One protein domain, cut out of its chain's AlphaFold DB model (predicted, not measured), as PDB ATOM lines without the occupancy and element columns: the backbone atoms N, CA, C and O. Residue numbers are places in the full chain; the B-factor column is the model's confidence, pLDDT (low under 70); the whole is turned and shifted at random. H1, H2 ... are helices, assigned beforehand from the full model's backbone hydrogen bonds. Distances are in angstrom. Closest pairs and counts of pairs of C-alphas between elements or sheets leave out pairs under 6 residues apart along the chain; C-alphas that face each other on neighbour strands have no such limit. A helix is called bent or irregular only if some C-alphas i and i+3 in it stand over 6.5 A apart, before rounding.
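AT A GLANCE: This is residues 1 to 44 of the 54 residues of an uncharacterized protein of Bacillus paranthracis (UniProt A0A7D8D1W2). Three short helices are strung out along the chain without touching one another: H1 makes one end of an open, elongated shape, and H2 and H3 lie at the other end. A long link with no named element, residues 10 to 21, spans the gap between H1 and H2, and residues 6 to 11 and 34 to 40 stand free. The printed part has 44 residues, with three named helices in the order H1, H2, H3 and no named strand; the class is all helix. The whole is only just extended, close to loose, with a radius of gyration of the C-alphas of 14.2 A. The C-alphas span 38 by 19 by 17 A, only just a rod.

IN THESE COORDINATES: The chain begins at Met 1. H1 covers residues 2 to 9, from C-alpha 2 at (195.734, 213.393, 109.105) to C-alpha 9 at (193.761, 215.118, 98.584), a length of 10.8 A. H2, the longest helix by residues, covers residues 22 to 31 and is 14.9 A long, beginning with C-alpha 22 at (176.122, 227.451, 120.791). It is neither bent nor irregular, but only just: C-alphas 23 and 26 are 6.2 A apart. H3 covers residues 38 to 44 and is 10.1 A from first to last C-alpha, ending with C-alpha 44 at (173.522, 212.359, 123.961).

HOW THE PARTS SIT: H1 and H2 are apart, with no C-alpha of the one within 8 A of the other. By the same measure H2 and H3 are apart, and so are H1 and H3. The residues that stand free include 6 to 9 of H1 and 38 to 40 of H3. In the backbone of H1, each O i to N i+4 pair is within hydrogen-bond range. In H2 this holds for 4 of 6 pairs, and in H3 for 1 of 3, beside 3 of 4 O i to N i+3 pairs within range.

THE WHOLE: The two C-alphas farthest apart are those of Lys 9 and Glu 39, at 38.1 A, while the first and last printed C-alphas, of Met 1 and Phe 44, are 25.5 A apart. Without the stretches that stand free, the body has 31 residues and spans 33 by 20 by 16 A. The printed part has no cut. The link from H1 to H2 is long, with 12 residues, and the link from H2 to H3 is short, with 6 residues. The mean pLDDT of the printed part is 71.1, and 23 residues are under 70: residue 1 and residues 18 to 27, 32 to 34 and 36 to 44. The mean pLDDT is 84 in H1, 68 in H2 and 61 in H3.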
ATOM      1  N   MET A   1     196.693 216.876 111.382       61.12
ATOM      2  CA  MET A   1     195.250 216.583 111.235       61.12
ATOM      3  C   MET A   1     195.096 215.623 110.051       61.12
ATOM      4  O   MET A   1     194.557 215.993 109.019       61.12
ATOM      5  N   GLU A   2     195.573 214.379 110.200       77.88
ATOM      6  CA  GLU A   2     195.734 213.393 109.105       77.88
ATOM      7  C   GLU A   2     194.468 213.192 108.244       77.88
ATOM      8  O   GLU A   2     194.540 213.032 107.029       77.88
ATOM      9  N   PHE A   3     193.280 213.254 108.852       80.12
ATOM     10  CA  PHE A   3     192.013 213.051 108.145       80.12
ATOM     11  C   PHE A   3     191.631 214.215 107.213       80.12
ATOM     12  O   PHE A   3     191.132 213.991 106.110       80.12
ATOM     13  N   ILE A   4     191.896 215.461 107.621       80.44
ATOM     14  CA  ILE A   4     191.631 216.656 106.799       80.44
ATOM     15  C   ILE A   4     192.500 216.620 105.539       80.44
ATOM     16  O   ILE A   4     192.032 216.956 104.448       80.44
ATOM     17  N   ASP A   5     193.743 216.166 105.682       84.06
ATOM     18  CA  ASP A   5     194.715 216.083 104.594       84.06
ATOM     19  C   ASP A   5     194.292 215.039 103.545       84.06
ATOM     20  O   ASP A   5     194.343 215.304 102.340       84.06
ATOM     21  N   VAL A   6     193.745 213.898 103.984       88.56
ATOM     22  CA  VAL A   6     193.146 212.885 103.094       88.56
ATOM     23  C   VAL A   6     191.949 213.445 102.317       88.56
ATOM     24  O   VAL A   6     191.819 213.193 101.115       88.56
ATOM     25  N   LEU A   7     191.078 214.222 102.964       85.75
ATOM     26  CA  LEU A   7     189.900 214.810 102.315       85.75
ATOM     27  C   LEU A   7     190.278 215.895 101.298       85.75
ATOM     28  O   LEU A   7     189.716 215.942 100.201       85.75
ATOM     29  N   ARG A   8     191.276 216.723 101.620       83.56
ATOM     30  CA  ARG A   8     191.827 217.711 100.682       83.56
ATOM     31  C   ARG A   8     192.479 217.041  99.477       83.56
ATOM     32  O   ARG A   8     192.260 217.485  98.354       83.56
ATOM     33  N   LYS A   9     193.192 215.927  99.679       90.19
ATOM     34  CA  LYS A   9     193.761 215.118  98.584       90.19
ATOM     35  C   LYS A   9     192.687 214.577  97.633       90.19
ATOM     36  O   LYS A   9     192.951 214.408  96.448       90.19
ATOM     37  N   LYS A  10     191.467 214.348  98.129       91.62
ATOM     38  CA  LYS A  10     190.294 213.964  97.324       91.62
ATOM     39  C   LYS A  10     189.538 215.154  96.716       91.62
ATOM     40  O   LYS A  10     188.445 214.970  96.189       91.62
ATOM     41  N   ASN A  11     190.104 216.361  96.772       85.38
ATOM     42  CA  ASN A  11     189.524 217.592  96.237       85.38
ATOM     43  C   ASN A  11     188.162 217.967  96.858       85.38
ATOM     44  O   ASN A  11     187.337 218.646  96.245       85.38
ATOM     45  N   MET A  12     187.911 217.520  98.093       86.31
ATOM     46  CA  MET A  12     186.700 217.869  98.829       86.31
ATOM     47  C   MET A  12     186.856 219.253  99.463       86.31
ATOM     48  O   MET A  12     187.914 219.604  99.990       86.31
ATOM     49  N   LYS A  13     185.784 220.053  99.450       82.19
ATOM     50  CA  LYS A  13     185.756 221.349 100.138       82.19
ATOM     51  C   LYS A  13     185.693 221.116 101.646       82.19
ATOM     52  O   LYS A  13     184.633 220.808 102.181       82.19
ATOM     53  N   VAL A  14     186.828 221.266 102.324       76.88
ATOM     54  CA  VAL A  14     186.927 221.136 103.782       76.88
ATOM     55  C   VAL A  14     187.023 222.517 104.417       76.88
ATOM     56  O   VAL A  14     187.841 223.339 104.003       76.88
ATOM     57  N   ARG A  15     186.204 222.773 105.439       78.31
ATOM     58  CA  ARG A  15     186.225 224.014 106.217       78.31
ATOM     59  C   ARG A  15     186.466 223.661 107.679       78.31
ATOM     60  O   ARG A  15     185.674 222.936 108.269       78.31
ATOM     61  N   GLU A  16     187.580 224.130 108.227       70.19
ATOM     62  CA  GLU A  16     187.910 223.924 109.635       70.19
ATOM     63  C   GLU A  16     187.223 225.008 110.468       70.19
ATOM     64  O   GLU A  16     187.327 226.198 110.165       70.19
ATOM     65  N   PHE A  17     186.482 224.594 111.490       70.44
ATOM     66  CA  PHE A  17     185.802 225.498 112.407       70.44
ATOM     67  C   PHE A  17     186.451 225.388 113.783       70.44
ATOM     68  O   PHE A  17     186.556 224.302 114.342       70.44
ATOM     69  N   GLN A  18     186.876 226.529 114.329       62.97
ATOM     70  CA  GLN A  18     187.638 226.593 115.581       62.97
ATOM     71  C   GLN A  18     186.801 226.315 116.837       62.97
ATOM     72  O   GLN A  18     187.355 226.022 117.890       62.97
ATOM     73  N   SER A  19     185.471 226.397 116.757       59.97
ATOM     74  CA  SER A  19     184.604 226.038 117.878       59.97
ATOM     75  C   SER A  19     183.236 225.550 117.410       59.97
ATOM     76  O   SER A  19     182.551 226.198 116.617       59.97
ATOM     77  N   TRP A  20     182.809 224.414 117.961       59.94
ATOM     78  CA  TRP A  20     181.422 223.953 117.921       59.94
ATOM     79  C   TRP A  20     180.620 224.747 118.965       59.94
ATOM     80  O   TRP A  20     180.251 224.256 120.029       59.94
ATOM     81  N   GLY A  21     180.464 226.047 118.720       69.44
ATOM     82  CA  GLY A  21     179.768 226.948 119.635       69.44
ATOM     83  C   GLY A  21     178.251 226.723 119.676       69.44
ATOM     84  O   GLY A  21     177.674 225.981 118.879       69.44
ATOM     85  N   VAL A  22     177.586 227.457 120.577       61.81
ATOM     86  CA  VAL A  22     176.122 227.451 120.791       61.81
ATOM     87  C   VAL A  22     175.336 227.699 119.494       61.81
ATOM     88  O   VAL A  22     174.277 227.110 119.293       61.81
ATOM     89  N   CYS A  23     175.877 228.507 118.578       58.97
ATOM     90  CA  CYS A  23     175.239 228.831 117.300       58.97
ATOM     91  C   CYS A  23     175.121 227.626 116.356       58.97
ATOM     92  O   CYS A  23     174.174 227.545 115.579       58.97
ATOM     93  N   PHE A  24     176.055 226.676 116.431       65.56
ATOM     94  CA  PHE A  24     176.071 225.524 115.534       65.56
ATOM     95  C   PHE A  24     175.226 224.360 116.059       65.56
ATOM     96  O   PHE A  24     174.921 223.451 115.296       65.56
ATOM     97  N   ARG A  25     174.806 224.403 117.335       68.00
ATOM     98  CA  ARG A  25     173.888 223.408 117.903       68.00
ATOM     99  C   ARG A  25     172.536 223.456 117.200       68.00
ATOM    100  O   ARG A  25     172.112 222.429 116.703       68.00
ATOM    101  N   LYS A  26     171.931 224.643 117.071       68.19
ATOM    102  CA  LYS A  26     170.649 224.801 116.363       68.19
ATOM    103  C   LYS A  26     170.751 224.358 114.908       68.19
ATOM    104  O   LYS A  26     169.951 223.568 114.448       68.19
ATOM    105  N   HIS A  27     171.800 224.782 114.203       69.88
ATOM    106  CA  HIS A  27     171.966 224.403 112.801       69.88
ATOM    107  C   HIS A  27     172.248 222.905 112.612       69.88
ATOM    108  O   HIS A  27     171.787 222.317 111.637       69.88
ATOM    109  N   TRP A  28     172.985 222.277 113.532       73.38
ATOM    110  CA  TRP A  28     173.193 220.831 113.534       73.38
ATOM    111  C   TRP A  28     171.910 220.076 113.898       73.38
ATOM    112  O   TRP A  28     171.589 219.096 113.238       73.38
ATOM    113  N   GLU A  29     171.144 220.554 114.879       70.38
ATOM    114  CA  GLU A  29     169.838 219.997 115.238       70.38
ATOM    115  C   GLU A  29     168.855 220.078 114.059       70.38
ATOM    116  O   GLU A  29     168.281 219.059 113.685       70.38
ATOM    117  N   ASP A  30     168.757 221.240 113.408       72.69
ATOM    118  CA  ASP A  30     167.818 221.503 112.313       72.69
ATOM    119  C   ASP A  30     168.192 220.787 111.001       72.69
ATOM    120  O   ASP A  30     167.317 220.333 110.264       72.69
ATOM    121  N   ASN A  31     169.482 220.678 110.665       71.44
ATOM    122  CA  ASN A  31     169.904 220.122 109.369       71.44
ATOM    123  C   ASN A  31     170.351 218.661 109.450       71.44
ATOM    124  O   ASN A  31     170.252 217.938 108.462       71.44
ATOM    125  N   PHE A  32     170.866 218.227 110.601       66.50
ATOM    126  CA  PHE A  32     171.421 216.888 110.766       66.50
ATOM    127  C   PHE A  32     170.636 216.071 111.780       66.50
ATOM    128  O   PHE A  32     170.223 214.983 111.429       66.50
ATOM    129  N   ALA A  33     170.349 216.548 112.989       66.19
ATOM    130  CA  ALA A  33     169.651 215.736 113.993       66.19
ATOM    131  C   ALA A  33     168.118 215.730 113.847       66.19
ATOM    132  O   ALA A  33     167.426 215.175 114.698       66.19
ATOM    133  N   ASN A  34     167.565 216.324 112.787       64.69
ATOM    134  CA  ASN A  34     166.122 216.315 112.530       64.69
ATOM    135  C   ASN A  34     165.586 214.926 112.142       64.69
ATOM    136  O   ASN A  34     164.392 214.684 112.262       64.69
ATOM    137  N   HIS A  35     166.460 214.007 111.718       71.06
ATOM    138  CA  HIS A  35     166.103 212.598 111.501       71.06
ATOM    139  C   HIS A  35     166.324 211.716 112.739       71.06
ATOM    140  O   HIS A  35     165.974 210.542 112.713       71.06
ATOM    141  N   VAL A  36     166.941 212.263 113.790       65.62
ATOM    142  CA  VAL A  36     167.236 211.549 115.034       65.62
ATOM    143  C   VAL A  36     166.082 211.810 115.993       65.62
ATOM    144  O   VAL A  36     165.801 212.967 116.331       65.62
ATOM    145  N   SER A  37     165.406 210.741 116.404       63.44
ATOM    146  CA  SER A  37     164.239 210.810 117.287       63.44
ATOM    147  C   SER A  37     164.621 211.384 118.656       63.44
ATOM    148  O   SER A  37     165.758 211.239 119.113       63.44
ATOM    149  N   ASP A  38     163.678 212.031 119.345       63.59
ATOM    150  CA  ASP A  38     163.949 212.688 120.634       63.59
ATOM    151  C   ASP A  38     164.484 211.723 121.714       63.59
ATOM    152  O   ASP A  38     165.297 212.122 122.550       63.59
ATOM    153  N   GLU A  39     164.122 210.438 121.645       63.91
ATOM    154  CA  GLU A  39     164.660 209.376 122.511       63.91
ATOM    155  C   GLU A  39     166.167 209.148 122.324       63.91
ATOM    156  O   GLU A  39     166.896 208.937 123.294       63.91
ATOM    157  N   GLU A  40     166.673 209.248 121.095       59.28
ATOM    158  CA  GLU A  40     168.101 209.098 120.801       59.28
ATOM    159  C   GLU A  40     168.880 210.368 121.185       59.28
ATOM    160  O   GLU A  40     170.034 210.294 121.621       59.28
ATOM    161  N   LYS A  41     168.241 211.546 121.116       61.38
ATOM    162  CA  LYS A  41     168.818 212.823 121.583       61.38
ATOM    163  C   LYS A  41     169.010 212.864 123.102       61.38
ATOM    164  O   LYS A  41     170.001 213.434 123.566       61.38
ATOM    165  N   GLU A  42     168.117 212.255 123.884       61.03
ATOM    166  CA  GLU A  42     168.240 212.136 125.349       61.03
ATOM    167  C   GLU A  42     169.511 211.376 125.772       61.03
ATOM    168  O   GLU A  42     170.188 211.766 126.728       61.03
ATOM    169  N   VAL A  43     169.922 210.360 125.003       60.84
ATOM    170  CA  VAL A  43     171.158 209.600 125.261       60.84
ATOM    171  C   VAL A  43     172.401 210.491 125.130       60.84
ATOM    172  O   VAL A  43     173.304 210.420 125.968       60.84
ATOM    173  N   PHE A  44     172.429 211.394 124.143       55.59
ATOM    174  CA  PHE A  44     173.522 212.359 123.961       55.59
ATOM    175  C   PHE A  44     173.479 213.538 124.943       55.59
ATOM    176  O   PHE A  44     174.527 214.103 125.263       55.59
TER     177      PHE A  44